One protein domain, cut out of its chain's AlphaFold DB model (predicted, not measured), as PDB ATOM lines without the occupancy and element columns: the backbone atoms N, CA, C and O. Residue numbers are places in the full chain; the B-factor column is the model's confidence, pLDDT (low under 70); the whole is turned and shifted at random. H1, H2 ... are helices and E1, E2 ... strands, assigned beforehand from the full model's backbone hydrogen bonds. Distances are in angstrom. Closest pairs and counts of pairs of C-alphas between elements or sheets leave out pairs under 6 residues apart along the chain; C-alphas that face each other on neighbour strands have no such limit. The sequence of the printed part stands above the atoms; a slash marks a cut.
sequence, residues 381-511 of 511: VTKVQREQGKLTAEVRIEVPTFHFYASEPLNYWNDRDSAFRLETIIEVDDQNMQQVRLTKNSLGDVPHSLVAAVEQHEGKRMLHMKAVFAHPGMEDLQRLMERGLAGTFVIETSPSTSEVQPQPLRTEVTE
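This is residues 381 to 511 of the 511 residues of an uncharacterized protein of Novipirellula artificiosorum (UniProt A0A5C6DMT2). This is a sandwich, two twisted sheets face to face with their strands crossed at 49 degrees; H1 sits at one end of the long axis, and residues 495 to 511 run out past the other end and fold back past the edge strands E4 and E5. One sheet runs E1, E2, E7, E4 and the other E3, E6, E5, both antiparallel throughout. The printed part has 131 residues with seven named strands and one named helix, in the order E1 E2 E3 E4 E5 E6 H1 E7, and the class is mostly strand. The whole is compact, with a radius of gyration of the C-alphas of 15.4 A, yet elongated, spanning 49 by 28 by 28 A.

Start at E1, residues 381 to 387, an edge strand that forms a hairpin with E2, residues 390 to 397; look there for N 383 and O 394, 2.8 A apart. On the other side of E2 is E7, residues 485 to 494, where N 393 and O 489 are 2.8 A apart. Next comes the edge strand E4, residues 432 to 441, with N 490 and O 437 at 2.8 A from each other. In the other sheet, E3, residues 420 to 428, is the antiparallel neighbour of E6, residues 460 to 469, with N 422 and O 467 2.9 A apart. E6 and E5, residues 448 to 457, form a hairpin, with N 462 and O 455 2.8 A apart. Between the sheets, the closest C-alphas of E2 and E3 are those of Val 395 and Thr 424, 7.0 A apart, and those of E4 and E5 are Val 436 and Ala 452, also 7.0 A. E1 and E5 are apart. H1, residues 474 to 483, only grazes the sheet E1 E2 E7 E4, with its residues 477 to 483; each of its O i to N i+4 pairs is within hydrogen-bond range.

Find C-alpha 381 at (38.237, 41.165, -10.231), where E1 begins; it measures 20.0 A and E2 23.1 A. E3 measures 25.4 A, E4 25.0 A, E5 28.1 A and E6 29.3 A. H1 begins at C-alpha 474, (52.739, 25.777, -23.142), and measures 14.3 A. E7, at 29.7 A, ends at C-alpha 494, (52.653, 60.710, -1.124).

The two C-alphas farthest apart are those of Glu 475 and Ser 498, 49.5 A. The link from E2 to E3 is long, with 22 residues, and the printed part has no cut. Read the B-factor column for a mean pLDDT of 76.0 over the printed part; residues 400 to 407, 416, 430 to 432 and 494 to 511 are under 70.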
ATOM      1  N   VAL A 381      38.518  40.776 -11.612       86.75
ATOM      2  CA  VAL A 381      38.237  41.165 -10.231       86.75
ATOM      3  C   VAL A 381      39.410  41.969  -9.701       86.75
ATOM      4  O   VAL A 381      40.539  41.482  -9.678       86.75
ATOM      5  N   THR A 382      39.128  43.182  -9.231       90.25
ATOM      6  CA  THR A 382      40.131  44.052  -8.614       90.25
ATOM      7  C   THR A 382      39.776  44.314  -7.159       90.25
ATOM      8  O   THR A 382      38.679  44.774  -6.848       90.25
ATOM      9  N   LYS A 383      40.709  44.020  -6.254       92.62
ATOM     10  CA  LYS A 383      40.607  44.347  -4.828       92.62
ATOM     11  C   LYS A 383      41.612  45.432  -4.497       92.62
ATOM     12  O   LYS A 383      42.811  45.237  -4.667       92.62
ATOM     13  N   VAL A 384      41.115  46.555  -3.991       92.31
ATOM     14  CA  VAL A 384      41.944  47.696  -3.599       92.31
ATOM     15  C   VAL A 384      42.058  47.753  -2.081       92.31
ATOM     16  O   VAL A 384      41.054  47.729  -1.373       92.31
ATOM     17  N   GLN A 385      43.288  47.843  -1.586       92.25
ATOM     18  CA  GLN A 385      43.616  48.075  -0.183       92.25
ATOM     19  C   GLN A 385      44.355  49.406  -0.062       92.25
ATOM     20  O   GLN A 385      45.234  49.706  -0.870       92.25
ATOM     21  N   ARG A 386      43.987  50.205   0.942       90.00
ATOM     22  CA  ARG A 386      44.566  51.530   1.188       90.00
ATOM     23  C   ARG A 386      45.217  51.553   2.562       90.00
ATOM     24  O   ARG A 386      44.561  51.286   3.565       90.00
ATOM     25  N   GLU A 387      46.493  51.900   2.583       87.75
ATOM     26  CA  GLU A 387      47.305  52.134   3.772       87.75
ATOM     27  C   GLU A 387      47.936  53.533   3.660       87.75
ATOM     28  O   GLU A 387      47.971  54.141   2.588       87.75
ATOM     29  N   GLN A 388      48.412  54.100   4.767       82.06
ATOM     30  CA  GLN A 388      48.982  55.449   4.748       82.06
ATOM     31  C   GLN A 388      50.204  55.515   3.810       82.06
ATOM     32  O   GLN A 388      51.224  54.887   4.079       82.06
ATOM     33  N   GLY A 389      50.095  56.284   2.717       79.25
ATOM     34  CA  GLY A 389      51.148  56.429   1.699       79.25
ATOM     35  C   GLY A 389      51.288  55.244   0.733       79.25
ATOM     36  O   GLY A 389      52.281  55.148   0.012       79.25
ATOM     37  N   LYS A 390      50.335  54.303   0.727       85.19
ATOM     38  CA  LYS A 390      50.404  53.116  -0.125       85.19
ATOM     39  C   LYS A 390      49.022  52.615  -0.515       85.19
ATOM     40  O   LYS A 390      48.165  52.364   0.329       85.19
ATOM     41  N   LEU A 391      48.837  52.365  -1.801       88.31
ATOM     42  CA  LEU A 391      47.675  51.678  -2.342       88.31
ATOM     43  C   LEU A 391      48.128  50.348  -2.948       88.31
ATOM     44  O   LEU A 391      49.167  50.261  -3.590       88.31
ATOM     45  N   THR A 392      47.374  49.278  -2.720       87.75
ATOM     46  CA  THR A 392      47.642  47.966  -3.326       87.75
ATOM     47  C   THR A 392      46.407  47.517  -4.087       87.75
ATOM     48  O   THR A 392      45.318  47.488  -3.518       87.75
ATOM     49  N   ALA A 393      46.575  47.163  -5.359       89.12
ATOM     50  CA  ALA A 393      45.527  46.621  -6.210       89.12
ATOM     51  C   ALA A 393      45.871  45.178  -6.596       89.12
ATOM     52  O   ALA A 393      46.798  44.915  -7.362       89.12
ATOM     53  N   GLU A 394      45.121  44.228  -6.047       90.88
ATOM     54  CA  GLU A 394      45.179  42.824  -6.449       90.88
ATOM     55  C   GLU A 394      44.183  42.599  -7.586       90.88
ATOM     56  O   GLU A 394      42.981  42.797  -7.407       90.88
ATOM     57  N   VAL A 395      44.687  42.193  -8.747       88.81
ATOM     58  CA  VAL A 395      43.912  41.971  -9.967       88.81
ATOM     59  C   VAL A 395      43.942  40.490 -10.301       88.81
ATOM     60  O   VAL A 395      45.008  39.878 -10.380       88.81
ATOM     61  N   ARG A 396      42.767  39.908 -10.521       85.56
ATOM     62  CA  ARG A 396      42.611  38.513 -10.921       85.56
ATOM     63  C   ARG A 396      41.662  38.419 -12.100       85.56
ATOM     64  O   ARG A 396      40.532  38.885 -12.016       85.56
ATOM     65  N   ILE A 397      42.102  37.770 -13.165       82.62
ATOM     66  CA  ILE A 397      41.245  37.379 -14.277       82.62
ATOM     67  C   ILE A 397      40.721  35.974 -13.968       82.62
ATOM     68  O   ILE A 397      41.489  35.020 -13.835       82.62
ATOM     69  N   GLU A 398      39.406  35.859 -13.810       79.44
ATOM     70  CA  GLU A 398      38.721  34.643 -13.346       79.44
ATOM     71  C   GLU A 398      38.079  33.839 -14.481       79.44
ATOM     72  O   GLU A 398      37.425  32.824 -14.238       79.44
ATOM     73  N   VAL A 399      38.258  34.287 -15.725       74.50
ATOM     74  CA  VAL A 399      37.660  33.672 -16.909       74.50
ATOM     75  C   VAL A 399      38.767  33.271 -17.894       74.50
ATOM     76  O   VAL A 399      39.408  34.150 -18.472       74.50
ATOM     77  N   PRO A 400      38.974  31.961 -18.150       63.72
ATOM     78  CA  PRO A 400      40.084  31.473 -18.973       63.72
ATOM     79  C   PRO A 400      40.125  32.032 -20.402       63.72
ATOM     80  O   PRO A 400      41.194  32.143 -20.992       63.72
ATOM     81  N   THR A 401      38.975  32.393 -20.981       62.28
ATOM     82  CA  THR A 401      38.887  32.890 -22.364       62.28
ATOM     83  C   THR A 401      39.439  34.302 -22.551       62.28
ATOM     84  O   THR A 401      39.637  34.715 -23.689       62.28
ATOM     85  N   PHE A 402      39.713  35.036 -21.469       60.34
ATOM     86  CA  PHE A 402      40.179  36.425 -21.532       60.34
ATOM     87  C   PHE A 402      41.699  36.558 -21.744       60.34
ATOM     88  O   PHE A 402      42.187  37.647 -22.021       60.34
ATOM     89  N   HIS A 403      42.461  35.463 -21.622       53.50
ATOM     90  CA  HIS A 403      43.930  35.520 -21.617       53.50
ATOM     91  C   HIS A 403      44.595  35.452 -22.995       53.50
ATOM     92  O   HIS A 403      45.799  35.664 -23.083       53.50
ATOM     93  N   PHE A 404      43.865  35.080 -24.048       51.25
ATOM     94  CA  PHE A 404      44.512  34.416 -25.184       51.25
ATOM     95  C   PHE A 404      44.606  35.211 -26.477       51.25
ATOM     96  O   PHE A 404      45.445  34.877 -27.311       51.25
ATOM     97  N   TYR A 405      43.758  36.214 -26.695       55.16
ATOM     98  CA  TYR A 405      43.633  36.778 -28.034       55.16
ATOM     99  C   TYR A 405      43.335  38.264 -28.000       55.16
ATOM    100  O   TYR A 405      42.262  38.693 -27.583       55.16
ATOM    101  N   ALA A 406      44.264  39.045 -28.532       51.41
ATOM    102  CA  ALA A 406      43.971  40.383 -28.994       51.41
ATOM    103  C   ALA A 406      44.921  40.731 -30.132       51.41
ATOM    104  O   ALA A 406      46.120  40.524 -30.028       51.41
ATOM    105  N   SER A 407      44.423  41.330 -31.204       59.12
ATOM    106  CA  SER A 407      45.291  42.082 -32.105       59.12
ATOM    107  C   SER A 407      45.624  43.453 -31.509       59.12
ATOM    108  O   SER A 407      45.854  44.385 -32.248       59.12
ATOM    109  N   GLU A 408      45.626  43.649 -30.191       73.00
ATOM    110  CA  GLU A 408      45.826  44.990 -29.642       73.00
ATOM    111  C   GLU A 408      47.264  45.512 -29.856       73.00
ATOM    112  O   GLU A 408      48.206  44.715 -29.945       73.00
ATOM    113  N   PRO A 409      47.473  46.842 -29.862       72.62
ATOM    114  CA  PRO A 409      48.801  47.446 -30.006       72.62
ATOM    115  C   PRO A 409      49.855  47.020 -28.970       72.62
ATOM    116  O   PRO A 409      51.053  47.116 -29.244       72.62
ATOM    117  N   LEU A 410      49.437  46.478 -27.823       75.19
ATOM    118  CA  LEU A 410      50.325  45.947 -26.786       75.19
ATOM    119  C   LEU A 410      50.457  44.419 -26.762       75.19
ATOM    120  O   LEU A 410      51.091  43.880 -25.861       75.19
ATOM    121  N   ASN A 411      49.930  43.709 -27.764       74.69
ATOM    122  CA  ASN A 411      49.933  42.245 -27.780       74.69
ATOM    123  C   ASN A 411      51.270  41.618 -28.220       74.69
ATOM    124  O   ASN A 411      51.308  40.427 -28.513       74.69
ATOM    125  N   TYR A 412      52.359  42.387 -28.313       72.56
ATOM    126  CA  TYR A 412      53.653  41.882 -28.778       72.56
ATOM    127  C   TYR A 412      54.760  42.097 -27.749       72.56
ATOM    128  O   TYR A 412      55.031  43.224 -27.337       72.56
ATOM    129  N   TRP A 413      55.446  41.010 -27.406       74.44
ATOM    130  CA  TRP A 413      56.704  40.993 -26.678       74.44
ATOM    131  C   TRP A 413      57.869  40.989 -27.676       74.44
ATOM    132  O   TRP A 413      57.873  40.208 -28.633       74.44
ATOM    133  N   ASN A 414      58.846  41.882 -27.487       70.38
ATOM    134  CA  ASN A 414      60.018  42.027 -28.366       70.38
ATOM    135  C   ASN A 414      59.680  42.079 -29.874       70.38
ATOM    136  O   ASN A 414      60.406  41.540 -30.712       70.38
ATOM    137  N   ASP A 415      58.551  42.705 -30.219       70.81
ATOM    138  CA  ASP A 415      58.031  42.883 -31.581       70.81
ATOM    139  C   ASP A 415      57.705  41.599 -32.369       70.81
ATOM    140  O   ASP A 415      57.439  41.680 -33.571       70.81
ATOM    141  N   ARG A 416      57.725  40.413 -31.751       68.06
ATOM    142  CA  ARG A 416      57.522  39.138 -32.470       68.06
ATOM    143  C   ARG A 416      56.592  38.172 -31.764       68.06
ATOM    144  O   ARG A 416      55.751  37.565 -32.427       68.06
ATOM    145  N   ASP A 417      56.742  38.037 -30.458       72.25
ATOM    146  CA  ASP A 417      56.033  37.023 -29.691       72.25
ATOM    147  C   ASP A 417      54.725  37.605 -29.170       72.25
ATOM    148  O   ASP A 417      54.669  38.777 -28.818       72.25
ATOM    149  N   SER A 418      53.650  36.818 -29.141       73.56
ATOM    150  CA  SER A 418      52.399  37.291 -28.538       73.56
ATOM    151  C   SER A 418      52.597  37.534 -27.041       73.56
ATOM    152  O   SER A 418      53.307  36.780 -26.383       73.56
ATOM    153  N   ALA A 419      51.996  38.581 -26.498       77.62
ATOM    154  CA  ALA A 419      52.151  38.939 -25.099       77.62
ATOM    155  C   ALA A 419      50.906  38.589 -24.283       77.62
ATOM    156  O   ALA A 419      49.787  38.608 -24.788       77.62
ATOM    157  N   PHE A 420      51.105  38.303 -22.998       79.00
ATOM    158  CA  PHE A 420      50.011  38.265 -22.029       79.00
ATOM    159  C   PHE A 420      49.858  39.634 -21.411       79.00
ATOM    160  O   PHE A 420      50.820  40.397 -21.336       79.00
ATOM    161  N   ARG A 421      48.667  39.928 -20.903       83.00
ATOM    162  CA  ARG A 421      48.437  41.184 -20.207       83.00
ATOM    163  C   ARG A 421      47.609  41.021 -18.954       83.00
ATOM    164  O   ARG A 421      46.763  40.135 -18.851       83.00
ATOM    165  N   LEU A 422      47.839  41.938 -18.034       84.38
ATOM    166  CA  LEU A 422      47.011  42.168 -16.870       84.38
ATOM    167  C   LEU A 422      46.698  43.658 -16.832       84.38
ATOM    168  O   LEU A 422      47.617  44.470 -16.745       84.38
ATOM    169  N   GLU A 423      45.421  44.009 -16.907       87.06
ATOM    170  CA  GLU A 423      44.978  45.401 -16.899       87.06
ATOM    171  C   GLU A 423      43.870  45.625 -15.875       87.06
ATOM    172  O   GLU A 423      43.078  44.727 -15.581       87.06
ATOM    173  N   THR A 424      43.854  46.816 -15.293       88.62
ATOM    174  CA  THR A 424      42.792  47.263 -14.397       88.62
ATOM    175  C   THR A 424      42.720  48.783 -14.375       88.62
ATOM    176  O   THR A 424      43.694  49.472 -14.690       88.62
ATOM    177  N   ILE A 425      41.569  49.290 -13.949       91.19
ATOM    178  CA  ILE A 425      41.318  50.702 -13.712       91.19
ATOM    179  C   ILE A 425      40.778  50.820 -12.291       91.19
ATOM    180  O   ILE A 425      39.858  50.093 -11.905       91.19
ATOM    181  N   ILE A 426      41.356  51.717 -11.497       91.44
ATOM    182  CA  ILE A 426      40.926  51.949 -10.116       91.44
ATOM    183  C   ILE A 426      40.716  53.435  -9.856       91.44
ATOM    184  O   ILE A 426      41.478  54.268 -10.331       91.44
ATOM    185  N   GLU A 427      39.706  53.772  -9.061       91.62
ATOM    186  CA  GLU A 427      39.523  55.138  -8.566       91.62
ATOM    187  C   GLU A 427      40.611  55.459  -7.530       91.62
ATOM    188  O   GLU A 427      40.905  54.641  -6.649       91.62
ATOM    189  N   VAL A 428      41.217  56.638  -7.618       88.62
ATOM    190  CA  VAL A 428      42.310  57.083  -6.745       88.62
ATOM    191  C   VAL A 428      42.011  58.464  -6.170       88.62
ATOM    192  O   VAL A 428      41.304  59.259  -6.777       88.62
ATOM    193  N   ASP A 429      42.537  58.743  -4.977       84.88
ATOM    194  CA  ASP A 429      42.299  60.023  -4.294       84.88
ATOM    195  C   ASP A 429      43.250  61.107  -4.844       84.88
ATOM    196  O   ASP A 429      44.147  60.806  -5.633       84.88
ATOM    197  N   ASP A 430      43.152  62.350  -4.362       69.88
ATOM    198  CA  ASP A 430      44.030  63.492  -4.717       69.88
ATOM    199  C   ASP A 430      45.499  63.353  -4.260       69.88
ATOM    200  O   ASP A 430      46.250  64.322  -4.154       69.88
ATOM    201  N   GLN A 431      45.946  62.134  -3.962       67.31
ATOM    202  CA  GLN A 431      47.330  61.860  -3.611       67.31
ATOM    203  C   GLN A 431      48.236  61.950  -4.842       67.31
ATOM    204  O   GLN A 431      47.851  61.605  -5.967       67.31
ATOM    205  N   ASN A 432      49.476  62.376  -4.602       68.12
ATOM    206  CA  ASN A 432      50.524  62.340  -5.609       68.12
ATOM    207  C   ASN A 432      51.015  60.902  -5.728       68.12
ATOM    208  O   ASN A 432      51.619  60.359  -4.793       68.12
ATOM    209  N   MET A 433      50.736  60.293  -6.875       76.69
ATOM    210  CA  MET A 433      51.262  58.982  -7.223       76.69
ATOM    211  C   MET A 433      52.740  59.134  -7.552       76.69
ATOM    212  O   MET A 433      53.100  59.906  -8.434       76.69
ATOM    213  N   GLN A 434      53.595  58.445  -6.802       73.75
ATOM    214  CA  GLN A 434      55.044  58.527  -6.990       73.75
ATOM    215  C   GLN A 434      55.529  57.399  -7.894       73.75
ATOM    216  O   GLN A 434      56.375  57.607  -8.762       73.75
ATOM    217  N   GLN A 435      54.980  56.197  -7.697       80.94
ATOM    218  CA  GLN A 435      55.404  55.010  -8.420       80.94
ATOM    219  C   GLN A 435      54.306  53.948  -8.453       80.94
ATOM    220  O   GLN A 435      53.592  53.747  -7.472       80.94
ATOM    221  N   VAL A 436      54.220  53.227  -9.570       84.38
ATOM    222  CA  VAL A 436      53.431  51.998  -9.714       84.38
ATOM    223  C   VAL A 436      54.416  50.870  -9.991       84.38
ATOM    224  O   VAL A 436      55.260  51.005 -10.870       84.38
ATOM    225  N   ARG A 437      54.319  49.776  -9.235       86.81
ATOM    226  CA  ARG A 437      55.151  48.578  -9.394       86.81
ATOM    227  C   ARG A 437      54.283  47.334  -9.476       86.81
ATOM    228  O   ARG A 437      53.309  47.206  -8.728       86.81
ATOM    229  N   LEU A 438      54.670  46.365 -10.295       85.12
ATOM    230  CA  LEU A 438      54.101  45.022 -10.235       85.12
ATOM    231  C   LEU A 438      54.953  44.168  -9.286       85.12
ATOM    232  O   LEU A 438      56.067  43.782  -9.614       85.12
ATOM    233  N   THR A 439      54.446  43.881  -8.085       84.69
ATOM    234  CA  THR A 439      55.260  43.221  -7.035       84.69
ATOM    235  C   THR A 439      55.057  41.717  -6.946       84.69
ATOM    236  O   THR A 439      55.905  41.007  -6.408       84.69
ATOM    237  N   LYS A 440      53.916  41.222  -7.433       83.81
ATOM    238  CA  LYS A 440      53.596  39.796  -7.499       83.81
ATOM    239  C   LYS A 440      52.796  39.527  -8.757       83.81
ATOM    240  O   LYS A 440      51.937  40.324  -9.121       83.81
ATOM    241  N   ASN A 441      53.027  38.384  -9.378       82.50
ATOM    242  CA  ASN A 441      52.196  37.887 -10.462       82.50
ATOM    243  C   ASN A 441      52.197  36.351 -10.449       82.50
ATOM    244  O   ASN A 441      53.097  35.720  -9.893       82.50
ATOM    245  N   SER A 442      51.161  35.744 -11.025       80.81
ATOM    246  CA  SER A 442      50.999  34.289 -11.069       80.81
ATOM    247  C   SER A 442      51.947  33.594 -12.050       80.81
ATOM    248  O   SER A 442      52.021  32.368 -12.027       80.81
ATOM    249  N   LEU A 443      52.653  34.354 -12.893       74.69
ATOM    250  CA  LEU A 443      53.682  33.860 -13.814       74.69
ATOM    251  C   LEU A 443      55.056  33.722 -13.132       74.69
ATOM    252  O   LEU A 443      55.949  33.096 -13.691       74.69
ATOM    253  N   GLY A 444      55.224  34.248 -11.914       80.81
ATOM    254  CA  GLY A 444      56.496  34.245 -11.196       80.81
ATOM    255  C   GLY A 444      57.388  35.427 -11.582       80.81
ATOM    256  O   GLY A 444      56.907  36.534 -11.820       80.81
ATOM    257  N   ASP A 445      58.699  35.208 -11.594       81.12
ATOM    258  CA  ASP A 445      59.681  36.229 -11.971       81.12
ATOM    259  C   ASP A 445      59.911  36.182 -13.488       81.12
ATOM    260  O   ASP A 445      60.874  35.592 -13.976       81.12
ATOM    261  N   VAL A 446      58.936  36.697 -14.237       80.38
ATOM    262  CA  VAL A 446      58.997  36.797 -15.699       80.38
ATOM    263  C   VAL A 446      59.226  38.247 -16.127       80.38
ATOM    264  O   VAL A 446      58.672  39.163 -15.500       80.38
ATOM    265  N   PRO A 447      59.983  38.472 -17.218       84.38
ATOM    266  CA  PRO A 447      60.106  39.791 -17.816       84.38
ATOM    267  C   PRO A 447      58.733  40.390 -18.121       84.38
ATOM    268  O   PRO A 447      57.863  39.734 -18.708       84.38
ATOM    269  N   HIS A 448      58.540  41.641 -17.705       85.94
ATOM    270  CA  HIS A 448      57.323  42.391 -17.963       85.94
ATOM    271  C   HIS A 448      57.615  43.862 -18.266       85.94
ATOM    272  O   HIS A 448      58.650  44.420 -17.902       85.94
ATOM    273  N   SER A 449      56.672  44.484 -18.966       87.06
ATOM    274  CA  SER A 449      56.589  45.930 -19.154       87.06
ATOM    275  C   SER A 449      55.339  46.435 -18.454       87.06
ATOM    276  O   SER A 449      54.277  45.829 -18.581       87.06
ATOM    277  N   LEU A 450      55.452  47.537 -17.725       89.25
ATOM    278  CA  LEU A 450      54.338  48.169 -17.025       89.25
ATOM    279  C   LEU A 450      54.112  49.575 -17.571       89.25
ATOM    280  O   LEU A 450      55.060  50.344 -17.690       89.25
ATOM    281  N   VAL A 451      52.859  49.929 -17.838       90.31
ATOM    282  CA  VAL A 451      52.426  51.306 -18.089       90.31
ATOM    283  C   VAL A 451      51.299  51.669 -17.128       90.31
ATOM    284  O   VAL A 451      50.417  50.853 -16.852       90.31
ATOM    285  N   ALA A 452      51.345  52.892 -16.601       91.56
ATOM    286  CA  ALA A 452      50.287  53.435 -15.769       91.56
ATOM    287  C   ALA A 452      50.116  54.939 -16.004       91.56
ATOM    288  O   ALA A 452      51.098  55.674 -16.127       91.56
ATOM    289  N   ALA A 453      48.868  55.395 -16.048       92.69
ATOM    290  CA  ALA A 453      48.536  56.806 -16.200       92.69
ATOM    291  C   ALA A 453      47.195  57.121 -15.533       92.69
ATOM    292  O   ALA A 453      46.344  56.245 -15.370       92.69
ATOM    293  N   VAL A 454      47.048  58.372 -15.103       92.44
ATOM    294  CA  VAL A 454      45.847  58.867 -14.427       92.44
ATOM    295  C   VAL A 454      44.974  59.589 -15.443       92.44
ATOM    296  O   VAL A 454      45.486  60.412 -16.191       92.44
ATOM    297  N   GLU A 455      43.689  59.274 -15.418       93.94
ATOM    298  CA  GLU A 455      42.604  59.908 -16.162       93.94
ATOM    299  C   GLU A 455      41.736  60.724 -15.191       93.94
ATOM    300  O   GLU A 455      41.475  60.281 -14.066       93.94
ATOM    301  N   GLN A 456      41.267  61.889 -15.615       91.44
ATOM    302  CA  GLN A 456      40.194  62.653 -15.006       91.44
ATOM    303  C   GLN A 456      38.907  62.365 -15.774       91.44
ATOM    304  O   GLN A 456      38.746  62.711 -16.934       91.44
ATOM    305  N   HIS A 457      37.948  61.711 -15.123       87.44
ATOM    306  CA  HIS A 457      36.702  61.333 -15.780       87.44
ATOM    307  C   HIS A 457      35.521  61.470 -14.828       87.44
ATOM    308  O   HIS A 457      35.549  60.952 -13.713       87.44
ATOM    309  N   GLU A 458      34.485  62.201 -15.252       84.00
ATOM    310  CA  GLU A 458      33.277  62.470 -14.454       84.00
ATOM    311  C   GLU A 458      33.589  63.006 -13.033       84.00
ATOM    312  O   GLU A 458      32.935  62.662 -12.046       84.00
ATOM    313  N   GLY A 459      34.624  63.848 -12.912       84.69
ATOM    314  CA  GLY A 459      35.069  64.419 -11.632       84.69
ATOM    315  C   GLY A 459      35.810  63.436 -10.717       84.69
ATOM    316  O   GLY A 459      36.027  63.738  -9.543       84.69
ATOM    317  N   LYS A 460      36.193  62.266 -11.233       89.88
ATOM    318  CA  LYS A 460      36.992  61.257 -10.538       89.88
ATOM    319  C   LYS A 460      38.376  61.155 -11.151       89.88
ATOM    320  O   LYS A 460      38.552  61.400 -12.338       89.88
ATOM    321  N   ARG A 461      39.340  60.711 -10.348       90.69
ATOM    322  CA  ARG A 461      40.668  60.326 -10.828       90.69
ATOM    323  C   ARG A 461      40.723  58.811 -10.951       90.69
ATOM    324  O   ARG A 461      40.536  58.101  -9.962       90.69
ATOM    325  N   MET A 462      40.988  58.318 -12.149       93.12
ATOM    326  CA  MET A 462      41.054  56.897 -12.462       93.12
ATOM    327  C   MET A 462      42.494  56.543 -12.837       93.12
ATOM    328  O   MET A 462      43.048  57.090 -13.781       93.12
ATOM    329  N   LEU A 463      43.134  55.638 -12.098       92.50
ATOM    330  CA  LEU A 463      44.445  55.106 -12.463       92.50
ATOM    331  C   LEU A 463      44.260  53.883 -13.359       92.50
ATOM    332  O   LEU A 463      43.808  52.831 -12.897       92.50
ATOM    333  N   HIS A 464      44.679  54.016 -14.611       93.12
ATOM    334  CA  HIS A 464      44.809  52.918 -15.561       93.12
ATOM    335  C   HIS A 464      46.161  52.247 -15.357       93.12
ATOM    336  O   HIS A 464      47.190  52.920 -15.314       93.12
ATOM    337  N   MET A 465      46.173  50.922 -15.238       90.62
ATOM    338  CA  MET A 465      47.396  50.131 -15.099       90.62
ATOM    339  C   MET A 465      47.359  48.954 -16.054       90.62
ATOM    340  O   MET A 465      46.361  48.236 -16.121       90.62
ATOM    341  N   LYS A 466      48.475  48.718 -16.742       89.81
ATOM    342  CA  LYS A 466      48.623  47.594 -17.657       89.81
ATOM    343  C   LYS A 466      50.027  47.022 -17.603       89.81
ATOM    344  O   LYS A 466      51.001  47.710 -17.894       89.81
ATOM    345  N   ALA A 467      50.112  45.750 -17.237       88.06
ATOM    346  CA  ALA A 467      51.323  44.955 -17.330       88.06
ATOM    347  C   ALA A 467      51.239  44.035 -18.549       88.06
ATOM    348  O   ALA A 467      50.210  43.396 -18.770       88.06
ATOM    349  N   VAL A 468      52.323  43.963 -19.310       86.56
ATOM    350  CA  VAL A 468      52.497  43.115 -20.490       86.56
ATOM    351  C   VAL A 468      53.636  42.143 -20.203       86.56
ATOM    352  O   VAL A 468      54.677  42.559 -19.702       86.56
ATOM    353  N   PHE A 469      53.447  40.864 -20.507       84.38
ATOM    354  CA  PHE A 469      54.380  39.779 -20.205       84.38
ATOM    355  C   PHE A 469      54.764  39.028 -21.476       84.38
ATOM    356  O   PHE A 469      53.947  38.896 -22.393       84.38
ATOM    357  N   ALA A 470      55.968  38.461 -21.498       82.19
ATOM    358  CA  ALA A 470      56.352  37.498 -22.524       82.19
ATOM    359  C   ALA A 470      55.386  36.299 -22.562       82.19
ATOM    360  O   ALA A 470      54.845  35.900 -21.526       82.19
ATOM    361  N   HIS A 471      55.196  35.695 -23.742       75.88
ATOM    362  CA  HIS A 471      54.414  34.463 -23.854       75.88
ATOM    363  C   HIS A 471      55.024  33.374 -22.952       75.88
ATOM    364  O   HIS A 471      56.179  32.992 -23.164       75.88
ATOM    365  N   PRO A 472      54.281  32.827 -21.979       72.88
ATOM    366  CA  PRO A 472      54.746  31.704 -21.192       72.88
ATOM    367  C   PRO A 472      54.822  30.448 -22.069       72.88
ATOM    368  O   PRO A 472      54.116  30.317 -23.073       72.88
ATOM    369  N   GLY A 473      55.662  29.485 -21.698       78.19
ATOM    370  CA  GLY A 473      55.661  28.180 -22.363       78.19
ATOM    371  C   GLY A 473      54.295  27.485 -22.251       78.19
ATOM    372  O   GLY A 473      53.496  27.798 -21.369       78.19
ATOM    373  N   MET A 474      54.025  26.501 -23.117       76.19
ATOM    374  CA  MET A 474      52.739  25.777 -23.142       76.19
ATOM    375  C   MET A 474      52.337  25.166 -21.788       76.19
ATOM    376  O   MET A 474      51.151  25.110 -21.471       76.19
ATOM    377  N   GLU A 475      53.302  24.725 -20.978       77.56
ATOM    378  CA  GLU A 475      53.031  24.184 -19.640       77.56
ATOM    379  C   GLU A 475      52.498  25.251 -18.676       77.56
ATOM    380  O   GLU A 475      51.522  25.022 -17.961       77.56
ATOM    381  N   ASP A 476      53.111  26.433 -18.665       76.00
ATOM    382  CA  ASP A 476      52.675  27.550 -17.829       76.00
ATOM    383  C   ASP A 476      51.349  28.118 -18.328       76.00
ATOM    384  O   ASP A 476      50.480  28.455 -17.527       76.00
ATOM    385  N   LEU A 477      51.134  28.108 -19.642       74.75
ATOM    386  CA  LEU A 477      49.853  28.448 -20.238       74.75
ATOM    387  C   LEU A 477      48.724  27.538 -19.745       74.75
ATOM    388  O   LEU A 477      47.667  28.021 -19.343       74.75
ATOM    389  N   GLN A 478      48.955  26.224 -19.709       76.25
ATOM    390  CA  GLN A 478      47.986  25.273 -19.171       76.25
ATOM    391  C   GLN A 478      47.706  25.538 -17.682       76.25
ATOM    392  O   GLN A 478      46.548  25.561 -17.265       76.25
ATOM    393  N   ARG A 479      48.744  25.822 -16.883       75.50
ATOM    394  CA  ARG A 479      48.572  26.190 -15.465       75.50
ATOM    395  C   ARG A 479      47.755  27.469 -15.294       75.50
ATOM    396  O   ARG A 479      46.952  27.544 -14.365       75.50
ATOM    397  N   LEU A 480      47.938  28.462 -16.163       73.69
ATOM    398  CA  LEU A 480      47.147  29.696 -16.158       73.69
ATOM    399  C   LEU A 480      45.689  29.436 -16.526       73.69
ATOM    400  O   LEU A 480      44.807  29.998 -15.888       73.69
ATOM    401  N   MET A 481      45.417  28.556 -17.493       72.19
ATOM    402  CA  MET A 481      44.039  28.162 -17.818       72.19
ATOM    403  C   MET A 481      43.329  27.509 -16.630       72.19
ATOM    404  O   MET A 481      42.129  27.699 -16.455       72.19
ATOM    405  N   GLU A 482      44.062  26.748 -15.813       72.75
ATOM    406  CA  GLU A 482      43.523  26.070 -14.631       72.75
ATOM    407  C   GLU A 482      43.353  27.006 -13.425       72.75
ATOM    408  O   GLU A 482      42.402  26.859 -12.657       72.75
ATOM    409  N   ARG A 483      44.285  27.946 -13.222       72.69
ATOM    410  CA  ARG A 483      44.366  28.776 -12.003       72.69
ATOM    411  C   ARG A 483      43.858  30.209 -12.180       72.69
ATOM    412  O   ARG A 483      43.617  30.880 -11.175       72.69
ATOM    413  N   GLY A 484      43.700  30.664 -13.420       70.69
ATOM    414  CA  GLY A 484      43.537  32.070 -13.786       70.69
ATOM    415  C   GLY A 484      44.868  32.836 -13.781       70.69
ATOM    416  O   GLY A 484      45.847  32.431 -13.147       70.69
ATOM    417  N   LEU A 485      44.897  33.971 -14.482       71.69
ATOM    418  CA  LEU A 485      45.988  34.950 -14.419       71.69
ATOM    419  C   LEU A 485      45.708  35.940 -13.284       71.69
ATOM    420  O   LEU A 485      44.623  36.515 -13.214       71.69
ATOM    421  N   ALA A 486      46.682  36.163 -12.407       76.94
ATOM    422  CA  ALA A 486      46.564  37.121 -11.315       76.94
ATOM    423  C   ALA A 486      47.853  37.925 -11.135       76.94
ATOM    424  O   ALA A 486      48.952  37.437 -11.397       76.94
ATOM    425  N   GLY A 487      47.729  39.143 -10.622       75.06
ATOM    426  CA  GLY A 487      48.861  39.971 -10.230       75.06
ATOM    427  C   GLY A 487      48.496  41.002  -9.175       75.06
ATOM    428  O   GLY A 487      47.332  41.294  -8.925       75.06
ATOM    429  N   THR A 488      49.514  41.524  -8.505       77.81
ATOM    430  CA  THR A 488      49.385  42.526  -7.451       77.81
ATOM    431  C   THR A 488      50.216  43.743  -7.817       77.81
ATOM    432  O   THR A 488      51.451  43.723  -7.744       77.81
ATOM    433  N   PHE A 489      49.516  44.814  -8.171       72.19
ATOM    434  CA  PHE A 489      50.088  46.136  -8.351       72.19
ATOM    435  C   PHE A 489      50.206  46.809  -6.984       72.19
ATOM    436  O   PHE A 489      49.263  46.821  -6.190       72.19
ATOM    437  N   VAL A 490      51.375  47.364  -6.700       76.50
ATOM    438  CA  VAL A 490      51.624  48.205  -5.531       76.50
ATOM    439  C   VAL A 490      51.897  49.610  -6.030       76.50
ATOM    440  O   VAL A 490      52.748  49.823  -6.887       76.50
ATOM    441  N   ILE A 491      51.157  50.560  -5.479       78.06
ATOM    442  CA  ILE A 491      51.191  51.966  -5.836       78.06
ATOM    443  C   ILE A 491      51.663  52.743  -4.614       78.06
ATOM    444  O   ILE A 491      50.997  52.773  -3.578       78.06
ATOM    445  N   GLU A 492      52.839  53.345  -4.720       75.00
ATOM    446  CA  GLU A 492      53.392  54.203  -3.678       75.00
ATOM    447  C   GLU A 492      52.828  55.613  -3.853       75.00
ATOM    448  O   GLU A 492      52.925  56.215  -4.931       75.00
ATOM    449  N   THR A 493      52.213  56.142  -2.794       72.75
ATOM    450  CA  THR A 493      51.603  57.469  -2.807       72.75
ATOM    451  C   THR A 493      52.254  58.378  -1.778       72.75
ATOM    452  O   THR A 493      52.779  57.957  -0.750       72.75
ATOM    453  N   SER A 494      52.215  59.672  -2.055       56.97
ATOM    454  CA  SER A 494      52.653  60.710  -1.124       56.97
ATOM    455  C   SER A 494      51.530  61.727  -0.922       56.97
ATOM    456  O   SER A 494      50.716  61.923  -1.833       56.97
ATOM    457  N   PRO A 495      51.453  62.381   0.252       57.34
ATOM    458  CA  PRO A 495      50.551  63.511   0.442       57.34
ATOM    459  C   PRO A 495      50.819  64.570  -0.633       57.34
ATOM    460  O   PRO A 495      51.976  64.913  -0.877       57.34
ATOM    461  N   SER A 496      49.767  65.072  -1.281       54.91
ATOM    462  CA  SER A 496      49.921  66.158  -2.250       54.91
ATOM    463  C   SER A 496      50.376  67.427  -1.531       54.91
ATOM    464  O   SER A 496      49.693  67.913  -0.633       54.91
ATOM    465  N   THR A 497      51.565  67.935  -1.871       42.88
ATOM    466  CA  THR A 497      52.110  69.179  -1.300       42.88
ATOM    467  C   THR A 497      51.961  70.393  -2.226       42.88
ATOM    468  O   THR A 497      52.293  71.496  -1.800       42.88
ATOM    469  N   SER A 498      51.472  70.217  -3.460       45.84
ATOM    470  CA  SER A 498      51.224  71.270  -4.468       45.84
ATOM    471  C   SER A 498      50.696  70.652  -5.774       45.84
ATOM    472  O   SER A 498      50.902  69.459  -5.983       45.84
ATOM    473  N   GLU A 499      50.073  71.456  -6.651       42.16
ATOM    474  CA  GLU A 499      49.649  71.083  -8.019       42.16
ATOM    475  C   GLU A 499      50.773  70.349  -8.770       42.16
ATOM    476  O   GLU A 499      51.808  70.933  -9.096       42.16
ATOM    477  N   VAL A 500      50.593  69.050  -9.016       42.34
ATOM    478  CA  VAL A 500      51.489  68.244  -9.851       42.34
ATOM    479  C   VAL A 500      50.790  68.017 -11.183       42.34
ATOM    480  O   VAL A 500      49.691  67.468 -11.217       42.34
ATOM    481  N   GLN A 501      51.437  68.437 -12.271       41.94
ATOM    482  CA  GLN A 501      50.991  68.123 -13.626       41.94
ATOM    483  C   GLN A 501      50.968  66.601 -13.832       41.94
ATOM    484  O   GLN A 501      51.905  65.928 -13.384       41.94
ATOM    485  N   PRO A 502      49.947  66.046 -14.508       46.56
ATOM    486  CA  PRO A 502      49.910  64.630 -14.845       46.56
ATOM    487  C   PRO A 502      51.135  64.291 -15.702       46.56
ATOM    488  O   PRO A 502      51.233  64.675 -16.861       46.56
ATOM    489  N   GLN A 503      52.113  63.602 -15.115       50.88
ATOM    490  CA  GLN A 503      53.185  62.969 -15.876       50.88
ATOM    491  C   GLN A 503      52.878  61.478 -15.989       50.88
ATOM    492  O   GLN A 503      52.432  60.885 -15.000       50.88
ATOM    493  N   PRO A 504      53.126  60.846 -17.153       55.03
ATOM    494  CA  PRO A 504      53.069  59.396 -17.253       55.03
ATOM    495  C   PRO A 504      53.983  58.797 -16.180       55.03
ATOM    496  O   PRO A 504      55.168  59.134 -16.082       55.03
ATOM    497  N   LEU A 505      53.413  57.944 -15.324       58.56
ATOM    498  CA  LEU A 505      54.174  57.288 -14.269       58.56
ATOM    499  C   LEU A 505      55.158  56.340 -14.954       58.56
ATOM    500  O   LEU A 505      54.770  55.570 -15.833       58.56
ATOM    501  N   ARG A 506      56.444  56.461 -14.595       54.09
ATOM    502  CA  ARG A 506      57.557  55.769 -15.261       54.09
ATOM    503  C   ARG A 506      57.215  54.308 -15.541       54.09
ATOM    504  O   ARG A 506      56.877  53.563 -14.625       54.09
ATOM    505  N   THR A 507      57.383  53.906 -16.795       55.53
ATOM    506  CA  THR A 507      57.313  52.509 -17.209       55.53
ATOM    507  C   THR A 507      58.469  51.738 -16.578       55.53
ATOM    508  O   THR A 507      59.634  52.039 -16.854       55.53
ATOM    509  N   GLU A 508      58.176  50.752 -15.732       55.97
ATOM    510  CA  GLU A 508      59.172  49.753 -15.341       55.97
ATOM    511  C   GLU A 508      59.277  48.725 -16.476       55.97
ATOM    512  O   GLU A 508      58.284  48.107 -16.866       55.97
ATOM    513  N   VAL A 509      60.481  48.584 -17.031       56.31
ATOM    514  CA  VAL A 509      60.845  47.489 -17.933       56.31
ATOM    515  C   VAL A 509      61.871  46.659 -17.184       56.31
ATOM    516  O   VAL A 509      62.968  47.137 -16.896       56.31
ATOM    517  N   THR A 510      61.497  45.439 -16.821       54.69
ATOM    518  CA  THR A 510      62.451  44.442 -16.334       54.69
ATOM    519  C   THR A 510      62.904  43.640 -17.551       54.69
ATOM    520  O   THR A 510      62.093  42.890 -18.102       54.69
ATOM    521  N   GLU A 511      64.138  43.866 -18.011       42.81
ATOM    522  CA  GLU A 511      64.753  43.080 -19.097       42.81
ATOM    523  C   GLU A 511      65.028  41.629 -18.690       42.81
ATOM    524  O   GLU A 511      65.528  41.415 -17.558       42.81
TER     525      GLU A 511